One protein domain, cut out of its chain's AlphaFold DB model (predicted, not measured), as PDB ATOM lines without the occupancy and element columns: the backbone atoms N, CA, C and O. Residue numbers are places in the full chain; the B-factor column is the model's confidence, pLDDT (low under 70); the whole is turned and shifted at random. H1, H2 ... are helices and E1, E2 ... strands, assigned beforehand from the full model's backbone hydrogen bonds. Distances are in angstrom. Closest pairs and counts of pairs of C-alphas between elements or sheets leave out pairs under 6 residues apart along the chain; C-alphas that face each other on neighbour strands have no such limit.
ATOM      1  N   LEU A   2     -12.343 105.422  12.887       89.38
ATOM      2  CA  LEU A   2     -10.950 105.920  12.938       89.38
ATOM      3  C   LEU A   2     -10.029 105.287  11.876       89.38
ATOM      4  O   LEU A   2      -9.344 106.015  11.168       89.38
ATOM      5  N   ALA A   3     -10.055 103.959  11.711       93.25
ATOM      6  CA  ALA A   3      -9.231 103.270  10.710       93.25
ATOM      7  C   ALA A   3      -9.564 103.696   9.267       93.25
ATOM      8  O   ALA A   3      -8.660 103.904   8.466       93.25
ATOM      9  N   LEU A   4     -10.849 103.920   8.961       94.81
ATOM     10  CA  LEU A   4     -11.285 104.469   7.671       94.81
ATOM     11  C   LEU A   4     -10.746 105.889   7.447       94.81
ATOM     12  O   LEU A   4     -10.174 106.161   6.400       94.81
ATOM     13  N   LYS A   5     -10.824 106.772   8.453       95.88
ATOM     14  CA  LYS A   5     -10.215 108.113   8.372       95.88
ATOM     15  C   LYS A   5      -8.698 108.046   8.188       95.88
ATOM     16  O   LYS A   5      -8.141 108.827   7.426       95.88
ATOM     17  N   TYR A   6      -8.025 107.122   8.874       94.75
ATOM     18  CA  TYR A   6      -6.589 106.908   8.697       94.75
ATOM     19  C   TYR A   6      -6.265 106.436   7.277       94.75
ATOM     20  O   TYR A   6      -5.329 106.942   6.662       94.75
ATOM     21  N   HIS A   7      -7.070 105.533   6.713       95.44
ATOM     22  CA  HIS A   7      -6.934 105.161   5.311       95.44
ATOM     23  C   HIS A   7      -7.076 106.384   4.391       95.44
ATOM     24  O   HIS A   7      -6.179 106.654   3.593       95.44
ATOM     25  N   ASP A   8      -8.171 107.130   4.531       94.75
ATOM     26  CA  ASP A   8      -8.549 108.204   3.607       94.75
ATOM     27  C   ASP A   8      -7.601 109.408   3.657       94.75
ATOM     28  O   ASP A   8      -7.444 110.092   2.653       94.75
ATOM     29  N   ASN A   9      -6.954 109.652   4.800       95.62
ATOM     30  CA  ASN A   9      -6.053 110.792   4.980       95.62
ATOM     31  C   ASN A   9      -4.565 110.427   4.853       95.62
ATOM     32  O   ASN A   9      -3.744 111.307   4.600       95.62
ATOM     33  N   VAL A  10      -4.196 109.159   5.072       94.88
ATOM     34  CA  VAL A  10      -2.788 108.728   5.141       94.88
ATOM     35  C   VAL A  10      -2.487 107.632   4.128       94.88
ATOM     36  O   VAL A  10      -1.634 107.821   3.263       94.88
ATOM     37  N   LEU A  11      -3.175 106.488   4.206       93.38
ATOM     38  CA  LEU A  11      -2.823 105.325   3.379       93.38
ATOM     39  C   LEU A  11      -3.098 105.545   1.887       93.38
ATOM     40  O   LEU A  11      -2.394 104.988   1.046       93.38
ATOM     41  N   CYS A  12      -4.081 106.377   1.543       91.50
ATOM     42  CA  CYS A  12      -4.393 106.706   0.155       91.50
ATOM     43  C   CYS A  12      -3.213 107.360  -0.590       91.50
ATOM     44  O   CYS A  12      -3.056 107.133  -1.789       91.50
ATOM     45  N   ASN A  13      -2.352 108.090   0.126       92.62
ATOM     46  CA  ASN A  13      -1.233 108.848  -0.434       92.62
ATOM     47  C   ASN A  13       0.031 108.003  -0.645       92.62
ATOM     48  O   ASN A  13       0.976 108.458  -1.280       92.62
ATOM     49  N   VAL A  14       0.063 106.777  -0.113       90.44
ATOM     50  CA  VAL A  14       1.204 105.851  -0.236       90.44
ATOM     51  C   VAL A  14       0.892 104.654  -1.134       90.44
ATOM     52  O   VAL A  14       1.646 103.679  -1.167       90.44
ATOM     53  N   LYS A  15      -0.228 104.706  -1.865       90.81
ATOM     54  CA  LYS A  15      -0.578 103.691  -2.859       90.81
ATOM     55  C   LYS A  15       0.511 103.608  -3.927       90.81
ATOM     56  O   LYS A  15       1.065 104.619  -4.343       90.81
ATOM     57  N   ILE A  16       0.761 102.394  -4.409       92.75
ATOM     58  CA  ILE A  16       1.638 102.131  -5.553       92.75
ATOM     59  C   ILE A  16       0.726 101.903  -6.772       92.75
ATOM     60  O   ILE A  16       0.142 100.816  -6.876       92.75
ATOM     61  N   PRO A  17       0.546 102.895  -7.673       93.31
ATOM     62  CA  PRO A  17      -0.461 102.822  -8.737       93.31
ATOM     63  C   PRO A  17      -0.248 101.639  -9.682       93.31
ATOM     64  O   PRO A  17      -1.182 100.894  -9.954       93.31
ATOM     65  N   VAL A  18       1.006 101.378 -10.063       94.31
ATOM     66  CA  VAL A  18       1.367 100.270 -10.963       94.31
ATOM     67  C   VAL A  18       0.941  98.893 -10.429       94.31
ATOM     68  O   VAL A  18       0.580  98.014 -11.205       94.31
ATOM     69  N   VAL A  19       0.910  98.696  -9.104       94.56
ATOM     70  CA  VAL A  19       0.414  97.446  -8.499       94.56
ATOM     71  C   VAL A  19      -1.106  97.343  -8.621       94.56
ATOM     72  O   VAL A  19      -1.626  96.267  -8.906       94.56
ATOM     73  N   HIS A  20      -1.822  98.455  -8.442       93.56
ATOM     74  CA  HIS A  20      -3.279  98.479  -8.577       93.56
ATOM     75  C   HIS A  20      -3.694  98.221 -10.029       93.56
ATOM     76  O   HIS A  20      -4.573  97.402 -10.277       93.56
ATOM     77  N   GLU A  21      -3.019  98.855 -10.989       94.56
ATOM     78  CA  GLU A  21      -3.236  98.630 -12.422       94.56
ATOM     79  C   GLU A  21      -2.968  97.172 -12.817       94.56
ATOM     80  O   GLU A  21      -3.753  96.570 -13.551       94.56
ATOM     81  N   LEU A  22      -1.894  96.577 -12.289       95.38
ATOM     82  CA  LEU A  22      -1.556  95.173 -12.514       95.38
ATOM     83  C   LEU A  22      -2.662  94.230 -12.023       95.38
ATOM     84  O   LEU A  22      -3.032  93.306 -12.746       95.38
ATOM     85  N   ILE A  23      -3.189  94.465 -10.820       94.81
ATOM     86  CA  ILE A  23      -4.291  93.683 -10.245       94.81
ATOM     87  C   ILE A  23      -5.554  93.853 -11.095       94.81
ATOM     88  O   ILE A  23      -6.137  92.865 -11.538       94.81
ATOM     89  N   LEU A  24      -5.937  95.097 -11.399       94.00
ATOM     90  CA  LEU A  24      -7.132  95.407 -12.189       94.00
ATOM     91  C   LEU A  24      -7.097  94.766 -13.578       94.00
ATOM     92  O   LEU A  24      -8.104  94.221 -14.016       94.00
ATOM     93  N   LYS A  25      -5.939  94.768 -14.250       95.44
ATOM     94  CA  LYS A  25      -5.764  94.141 -15.569       95.44
ATOM     95  C   LYS A  25      -5.992  92.623 -15.556       95.44
ATOM     96  O   LYS A  25      -6.279  92.047 -16.600       95.44
ATOM     97  N   ASN A  26      -5.834  91.970 -14.407       95.00
ATOM     98  CA  ASN A  26      -5.900  90.514 -14.278       95.00
ATOM     99  C   ASN A  26      -7.047  90.043 -13.360       95.00
ATOM    100  O   ASN A  26      -7.095  88.867 -12.998       95.00
ATOM    101  N   ARG A  27      -7.978  90.939 -12.998       91.94
ATOM    102  CA  ARG A  27      -9.082  90.669 -12.056       91.94
ATOM    103  C   ARG A  27     -10.061  89.588 -12.519       91.94
ATOM    104  O   ARG A  27     -10.709  88.968 -11.687       91.94
ATOM    105  N   ASP A  28     -10.161  89.363 -13.828       92.81
ATOM    106  CA  ASP A  28     -11.043  88.338 -14.402       92.81
ATOM    107  C   ASP A  28     -10.393  86.943 -14.404       92.81
ATOM    108  O   ASP A  28     -11.056  85.943 -14.671       92.81
ATOM    109  N   VAL A  29      -9.089  86.870 -14.112       94.50
ATOM    110  CA  VAL A  29      -8.303  85.627 -14.104       94.50
ATOM    111  C   VAL A  29      -8.009  85.161 -12.679       94.50
ATOM    112  O   VAL A  29      -7.972  83.959 -12.424       94.50
ATOM    113  N   PHE A  30      -7.801  86.094 -11.746       93.06
ATOM    114  CA  PHE A  30      -7.425  85.787 -10.366       93.06
ATOM    115  C   PHE A  30      -8.359  86.462  -9.357       93.06
ATOM    116  O   PHE A  30      -8.683  87.639  -9.493       93.06
ATOM    117  N   ASP A  31      -8.704  85.737  -8.289       91.31
ATOM    118  CA  ASP A  31      -9.304  86.314  -7.081       91.31
ATOM    119  C   ASP A  31      -8.194  86.733  -6.104       91.31
ATOM    120  O   ASP A  31      -7.445  85.900  -5.583       91.31
ATOM    121  N   TYR A  32      -8.061  88.038  -5.870       93.31
ATOM    122  CA  TYR A  32      -6.968  88.594  -5.077       93.31
ATOM    123  C   TYR A  32      -7.332  88.690  -3.599       93.31
ATOM    124  O   TYR A  32      -8.233  89.424  -3.197       93.31
ATOM    125  N   LYS A  33      -6.557  88.013  -2.752       94.19
ATOM    126  CA  LYS A  33      -6.672  88.084  -1.292       94.19
ATOM    127  C   LYS A  33      -5.550  88.924  -0.692       94.19
ATOM    128  O   LYS A  33      -4.377  88.635  -0.911       94.19
ATOM    129  N   LEU A  34      -5.902  89.909   0.136       95.50
ATOM    130  CA  LEU A  34      -4.919  90.681   0.895       95.50
ATOM    131  C   LEU A  34      -4.441  89.884   2.123       95.50
ATOM    132  O   LEU A  34      -5.256  89.446   2.939       95.50
ATOM    133  N   CYS A  35      -3.125  89.708   2.260       96.31
ATOM    134  CA  CYS A  35      -2.485  89.061   3.409       96.31
ATOM    135  C   CYS A  35      -1.370  89.952   3.975       96.31
ATOM    136  O   CYS A  35      -0.362  90.187   3.308       96.31
ATOM    137  N   SER A  36      -1.536  90.470   5.195       96.19
ATOM    138  CA  SER A  36      -0.598  91.433   5.790       96.19
ATOM    139  C   SER A  36      -0.457  91.262   7.298       96.19
ATOM    140  O   SER A  36      -1.451  91.191   8.003       96.19
ATOM    141  N   ALA A  37       0.773  91.298   7.820       96.69
ATOM    142  CA  ALA A  37       1.026  91.244   9.265       96.69
ATOM    143  C   ALA A  37       0.617  92.526  10.025       96.69
ATOM    144  O   ALA A  37       0.817  92.620  11.235       96.69
ATOM    145  N   SER A  38       0.048  93.522   9.337       96.38
ATOM    146  CA  SER A  38      -0.588  94.672   9.981       96.38
ATOM    147  C   SER A  38      -1.866  94.273  10.731       96.38
ATOM    148  O   SER A  38      -2.434  93.203  10.516       96.38
ATOM    149  N   LEU A  39      -2.328  95.174  11.597       96.81
ATOM    150  CA  LEU A  39      -3.532  94.980  12.402       96.81
ATOM    151  C   LEU A  39      -4.781  94.857  11.527       96.81
ATOM    152  O   LEU A  39      -4.971  95.603  10.562       96.81
ATOM    153  N   ASP A  40      -5.667  93.951  11.911       95.69
ATOM    154  CA  ASP A  40      -6.924  93.664  11.231       95.69
ATOM    155  C   ASP A  40      -7.846  94.861  11.069       95.69
ATOM    156  O   ASP A  40      -8.445  94.999  10.007       95.69
ATOM    157  N   ILE A  41      -7.915  95.755  12.052       95.38
ATOM    158  CA  ILE A  41      -8.686  96.999  11.933       95.38
ATOM    159  C   ILE A  41      -8.191  97.891  10.782       95.38
ATOM    160  O   ILE A  41      -8.993  98.566  10.137       95.38
ATOM    161  N   ILE A  42      -6.885  97.881  10.490       96.00
ATOM    162  CA  ILE A  42      -6.285  98.662   9.402       96.00
ATOM    163  C   ILE A  42      -6.501  97.953   8.070       96.00
ATOM    164  O   ILE A  42      -6.924  98.580   7.101       96.00
ATOM    165  N   ILE A  43      -6.253  96.642   8.020       96.00
ATOM    166  CA  ILE A  43      -6.445  95.853   6.799       96.00
ATOM    167  C   ILE A  43      -7.917  95.829   6.379       96.00
ATOM    168  O   ILE A  43      -8.201  95.982   5.195       96.00
ATOM    169  N   SER A  44      -8.846  95.751   7.334       94.81
ATOM    170  CA  SER A  44     -10.284  95.882   7.079       94.81
ATOM    171  C   SER A  44     -10.612  97.190   6.362       94.81
ATOM    172  O   SER A  44     -11.260  97.176   5.321       94.81
ATOM    173  N   ALA A  45     -10.083  98.317   6.856       95.19
ATOM    174  CA  ALA A  45     -10.301  99.624   6.240       95.19
ATOM    175  C   ALA A  45      -9.728  99.709   4.814       95.19
ATOM    176  O   ALA A  45     -10.348 100.315   3.943       95.19
ATOM    177  N   VAL A  46      -8.572  99.083   4.555       94.50
ATOM    178  CA  VAL A  46      -8.004  98.991   3.199       94.50
ATOM    179  C   VAL A  46      -8.925  98.185   2.283       94.50
ATOM    180  O   VAL A  46      -9.212  98.637   1.179       94.50
ATOM    181  N   VAL A  47      -9.419  97.026   2.719       93.81
ATOM    182  CA  VAL A  47     -10.312  96.186   1.903       93.81
ATOM    183  C   VAL A  47     -11.666  96.861   1.673       93.81
ATOM    184  O   VAL A  47     -12.182  96.834   0.564       93.81
ATOM    185  N   GLU A  48     -12.228  97.529   2.679       93.06
ATOM    186  CA  GLU A  48     -13.496  98.258   2.545       93.06
ATOM    187  C   GLU A  48     -13.406  99.399   1.520       93.06
ATOM    188  O   GLU A  48     -14.363  99.675   0.798       93.06
ATOM    189  N   ARG A  49     -12.245 100.058   1.433       92.50
ATOM    190  CA  ARG A  49     -12.003 101.193   0.532       92.50
ATOM    191  C   ARG A  49     -11.469 100.808  -0.847       92.50
ATOM    192  O   ARG A  49     -11.278 101.699  -1.672       92.50
ATOM    193  N   ASN A  50     -11.197  99.528  -1.100       88.00
ATOM    194  CA  ASN A  50     -10.661  99.059  -2.375       88.00
ATOM    195  C   ASN A  50     -11.399  97.785  -2.810       88.00
ATOM    196  O   ASN A  50     -11.216  96.715  -2.235       88.00
ATOM    197  N   ASP A  51     -12.186  97.891  -3.875       84.31
ATOM    198  CA  ASP A  51     -12.978  96.798  -4.458       84.31
ATOM    199  C   ASP A  51     -12.140  95.754  -5.219       84.31
ATOM    200  O   ASP A  51     -12.670  94.747  -5.687       84.31
ATOM    201  N   ILE A  52     -10.828  95.974  -5.322       86.81
ATOM    202  CA  ILE A  52      -9.880  95.089  -6.011       86.81
ATOM    203  C   ILE A  52      -9.568  93.801  -5.239       86.81
ATOM    204  O   ILE A  52      -8.999  92.875  -5.812       86.81
ATOM    205  N   PHE A  53      -9.883  93.751  -3.942       87.81
ATOM    206  CA  PHE A  53      -9.592  92.607  -3.082       87.81
ATOM    207  C   PHE A  53     -10.863  91.835  -2.724       87.81
ATOM    208  O   PHE A  53     -11.929  92.405  -2.495       87.81
ATOM    209  N   SER A  54     -10.716  90.523  -2.553       81.19
ATOM    210  CA  SER A  54     -11.696  89.690  -1.870       81.19
ATOM    211  C   SER A  54     -11.977  90.242  -0.473       81.19
ATOM    212  O   SER A  54     -11.056  90.579   0.278       81.19
ATOM    213  N   LYS A  55     -13.254  90.252  -0.064       80.06
ATOM    214  CA  LYS A  55     -13.660  90.653   1.298       80.06
ATOM    215  C   LYS A  55     -13.014  89.789   2.389       80.06
ATOM    216  O   LYS A  55     -12.965  90.193   3.547       80.06
ATOM    217  N   LYS A  56     -12.531  88.591   2.039       85.19
ATOM    218  CA  LYS A  56     -11.806  87.699   2.948       85.19
ATOM    219  C   LYS A  56     -10.316  88.042   2.915       85.19
ATOM    220  O   LYS A  56      -9.632  87.607   1.996       85.19
ATOM    221  N   TYR A  57      -9.814  88.753   3.924       94.75
ATOM    222  CA  TYR A  57      -8.389  89.074   4.110       94.75
ATOM    223  C   TYR A  57      -7.768  88.296   5.278       94.75
ATOM    224  O   TYR A  57      -8.474  87.810   6.161       94.75
ATOM    225  N   ILE A  58      -6.437  88.197   5.290       96.12
ATOM    226  CA  ILE A  58      -5.665  87.568   6.368       96.12
ATOM    227  C   ILE A  58      -4.763  88.621   7.009       96.12
ATOM    228  O   ILE A  58      -4.056  89.356   6.316       96.12
ATOM    229  N   SER A  59      -4.811  88.725   8.334       97.44
ATOM    230  CA  SER A  59      -4.055  89.737   9.065       97.44
ATOM    231  C   SER A  59      -3.747  89.330  10.497       97.44
ATOM    232  O   SER A  59      -4.398  88.432  11.034       97.44
ATOM    233  N   SER A  60      -2.815  90.040  11.136       98.06
ATOM    234  CA  SER A  60      -2.658  89.963  12.592       98.06
ATOM    235  C   SER A  60      -3.944  90.445  13.276       98.06
ATOM    236  O   SER A  60      -4.612  91.355  12.774       98.06
ATOM    237  N   LYS A  61      -4.315  89.818  14.394       97.75
ATOM    238  CA  LYS A  61      -5.556  90.091  15.136       97.75
ATOM    239  C   LYS A  61      -5.234  90.721  16.477       97.75
ATOM    240  O   LYS A  61      -4.453  90.152  17.240       97.75
ATOM    241  N   LEU A  62      -5.846  91.868  16.757       97.19
ATOM    242  CA  LEU A  62      -5.833  92.442  18.099       97.19
ATOM    243  C   LEU A  62      -6.624  91.543  19.056       97.19
ATOM    244  O   LEU A  62      -7.632  90.948  18.683       97.19
ATOM    245  N   GLU A  63      -6.136  91.431  20.285       98.00
ATOM    246  CA  GLU A  63      -6.867  90.798  21.374       98.00
ATOM    247  C   GLU A  63      -7.827  91.811  22.006       98.00
ATOM    248  O   GLU A  63      -7.454  92.952  22.294       98.00
ATOM    249  N   TYR A  64      -9.058  91.364  22.238       97.19
ATOM    250  CA  TYR A  64     -10.101  92.115  22.923       97.19
ATOM    251  C   TYR A  64     -10.555  91.331  24.149       97.19
ATOM    252  O   TYR A  64     -10.636  90.100  24.117       97.19
ATOM    253  N   ASP A  65     -10.822  92.040  25.239       97.56
ATOM    254  CA  ASP A  65     -11.384  91.432  26.437       97.56
ATOM    255  C   ASP A  65     -12.894  91.159  26.285       97.56
ATOM    256  O   ASP A  65     -13.523  91.440  25.266       97.56
ATOM    257  N   LYS A  66     -13.507  90.613  27.340       97.31
ATOM    258  CA  LYS A  66     -14.949  90.316  27.381       97.31
ATOM    259  C   LYS A  66     -15.863  91.544  27.231       97.31
ATOM    260  O   LYS A  66     -17.063  91.363  27.061       97.31
ATOM    261  N   ASN A  67     -15.321  92.756  27.346       97.25
ATOM    262  CA  ASN A  67     -16.042  94.018  27.209       97.25
ATOM    263  C   ASN A  67     -15.745  94.704  25.860       97.25
ATOM    264  O   ASN A  67     -16.071  95.879  25.708       97.25
ATOM    265  N   ASP A  68     -15.126  93.995  24.907       94.69
ATOM    266  CA  ASP A  68     -14.717  94.517  23.595       94.69
ATOM    267  C   ASP A  68     -13.692  95.667  23.682       94.69
ATOM    268  O   ASP A  68     -13.615  96.551  22.826       94.69
ATOM    269  N   ILE A  69     -12.859  95.664  24.729       95.88
ATOM    270  CA  ILE A  69     -11.757  96.617  24.885       95.88
ATOM    271  C   ILE A  69     -10.460  95.952  24.424       95.88
ATOM    272  O   ILE A  69     -10.091  94.876  24.895       95.88
ATOM    273  N   CYS A  70      -9.745  96.613  23.507       95.56
ATOM    274  CA  CYS A  70      -8.440  96.151  23.038       95.56
ATOM    275  C   CYS A  70      -7.452  96.072  24.209       95.56
ATOM    276  O   CYS A  70      -7.210  97.069  24.892       95.56
ATOM    277  N   THR A  71      -6.843  94.907  24.415       97.31
ATOM    278  CA  THR A  71      -5.929  94.658  25.544       97.31
ATOM    279  C   THR A  71      -4.507  95.169  25.293       97.31
ATOM    280  O   THR A  71      -3.649  95.100  26.173       97.31
ATOM    281  N   GLY A  72      -4.230  95.646  24.074       95.69
ATOM    282  CA  GLY A  72      -2.888  96.001  23.610       95.69
ATOM    283  C   GLY A  72      -2.033  94.800  23.186       95.69
ATOM    284  O   GLY A  72      -0.860  94.984  22.863       95.69
ATOM    285  N   LYS A  73      -2.593  93.582  23.166       97.62
ATOM    286  CA  LYS A  73      -1.914  92.358  22.714       97.62
ATOM    287  C   LYS A  73      -2.435  91.889  21.356       97.62
ATOM    288  O   LYS A  73      -3.485  92.323  20.884       97.62
ATOM    289  N   LEU A  74      -1.687  90.982  20.732       98.00
ATOM    290  CA  LEU A  74      -2.126  90.257  19.544       98.00
ATOM    291  C   LEU A  74      -2.716  88.909  19.963       98.00
ATOM    292  O   LEU A  74      -2.017  88.092  20.556       98.00
ATOM    293  N   ALA A  75      -3.971  88.658  19.593       97.69
ATOM    294  CA  ALA A  75      -4.572  87.328  19.674       97.69
ATOM    295  C   ALA A  75      -3.978  86.386  18.612       97.69
ATOM    296  O   ALA A  75      -3.900  85.176  18.805       97.69
ATOM    297  N   TYR A  76      -3.541  86.950  17.483       97.44
ATOM    298  CA  TYR A  76      -2.852  86.223  16.424       97.44
ATOM    299  C   TYR A  76      -1.815  87.127  15.752       97.44
ATOM    300  O   TYR A  76      -2.153  88.200  15.251       97.44
ATOM    301  N   ASP A  77      -0.558  86.682  15.740       96.75
ATOM    302  CA  ASP A  77       0.556  87.375  15.087       96.75
ATOM    303  C   ASP A  77       0.982  86.641  13.813       96.75
ATOM    304  O   ASP A  77       1.445  85.493  13.871       96.75
ATOM    305  N   LEU A  78       0.830  87.335  12.684       96.62
ATOM    306  CA  LEU A  78       1.112  86.853  11.335       96.62
ATOM    307  C   LEU A  78       2.541  87.188  10.858       96.62
ATOM    308  O   LEU A  78       2.945  86.767   9.768       96.62
ATOM    309  N   LEU A  79       3.333  87.939  11.634       93.94
ATOM    310  CA  LEU A  79       4.705  88.290  11.260       93.94
ATOM    311  C   LEU A  79       5.549  87.026  11.024       93.94
ATOM    312  O   LEU A  79       5.651  86.151  11.880       93.94
ATOM    313  N   GLY A  80       6.126  86.906   9.824       90.81
ATOM    314  CA  GLY A  80       6.906  85.730   9.414       90.81
ATOM    315  C   GLY A  80       6.091  84.451   9.174       90.81
ATOM    316  O   GLY A  80       6.668  83.435   8.800       90.81
TER     317      GLY A  80
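AT A GLANCE: This is residues 2 to 80 of the 132 residues of an uncharacterized protein of Enterobacteriaceae bacterium 9_2_54FAA (UniProt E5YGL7). What does the eye meet first? A narrow, staggered sheet of three strands, E1, E2 and E3, has H4 packed over one face near E1 and the first part of E2, and H1 crosses over the other side of H4. The hairpin of E2 and E3 makes one end of the long axis, and H3 lies towards the opposite end. What are the parts? The 79 printed residues hold four named helices and three named strands, in the order H1 H2 H3 E1 H4 E2 E3, of the mixed class, and the mixed sheet runs E1 E2 E3. The whole is only just loose, close to compact, with a radius of gyration of the C-alphas of 14.2 A, and elongated, spanning 44 by 26 by 21 A.

IN THESE COORDINATES: Where are the strands? E2 is residues 58 to 64, 17.7 A from first to last C-alpha, beginning at (-5.665, 87.568, 6.368). E1 is residues 35 to 39, 10.8 A, and E3 is residues 70 to 76, 13.2 A, ending at C-alpha 76 (-2.852, 86.223, 16.424). Where are the helices? H4 is residues 40 to 48, 11.8 A, and H3 is residues 17 to 25, 12.3 A. H1 is residues 2 to 9, 10.5 A, beginning at C-alpha 2 (-10.950, 105.920, 12.938), and H2 is residues 11 to 14, 5.4 A.

HOW THE PARTS SIT: How do the strands pair? E2 is parallel to E1 at 24 degrees over its residues 58 to 60, with N 36 and O 58 at 3.0 A, within hydrogen-bond range. Over its residues 61 to 64 it forms an antiparallel hairpin with E3 at 141 degrees, with N 63 and O 73 at 2.9 A, within hydrogen-bond range. What is on the sheet? H4 is on it at a height of 9.8 A, over E2 and only just not over E1, with 2 of its C-alphas falling on E1; it runs along the strands, at 22 degrees to E2 on the local plane. The closest C-alphas of H4 and E2 are those of Asp 40 and Ser 59, 5.3 A apart. E1, H4 and E2 form a strand-helix-strand unit, two parallel neighbour strands with a helix between, with a right-handed crossover. How do the other helices stand? H1 and H4 touch, the same way at a steep tilt of 51 degrees, with the C-alphas of Leu 4 and Ala 45 closest at 5.1 A. H2 meets H1 only through their link, and H3 is apart from H1, H2 and H4. In H1, H3 and H4 every O i to N i+4 pair is within hydrogen-bond range, while H2 is too short for such a pair.

THE WHOLE: How large is it? The two C-alphas farthest apart, those of Lys 25 and Lys 66, are 44.1 A apart. Is anything free or uncertain? Residues 13 to 19, of which 17 to 19 belong to H3, stand free. The printed part has no cut, no link is long, and no printed residue is under 70 in pLDDT.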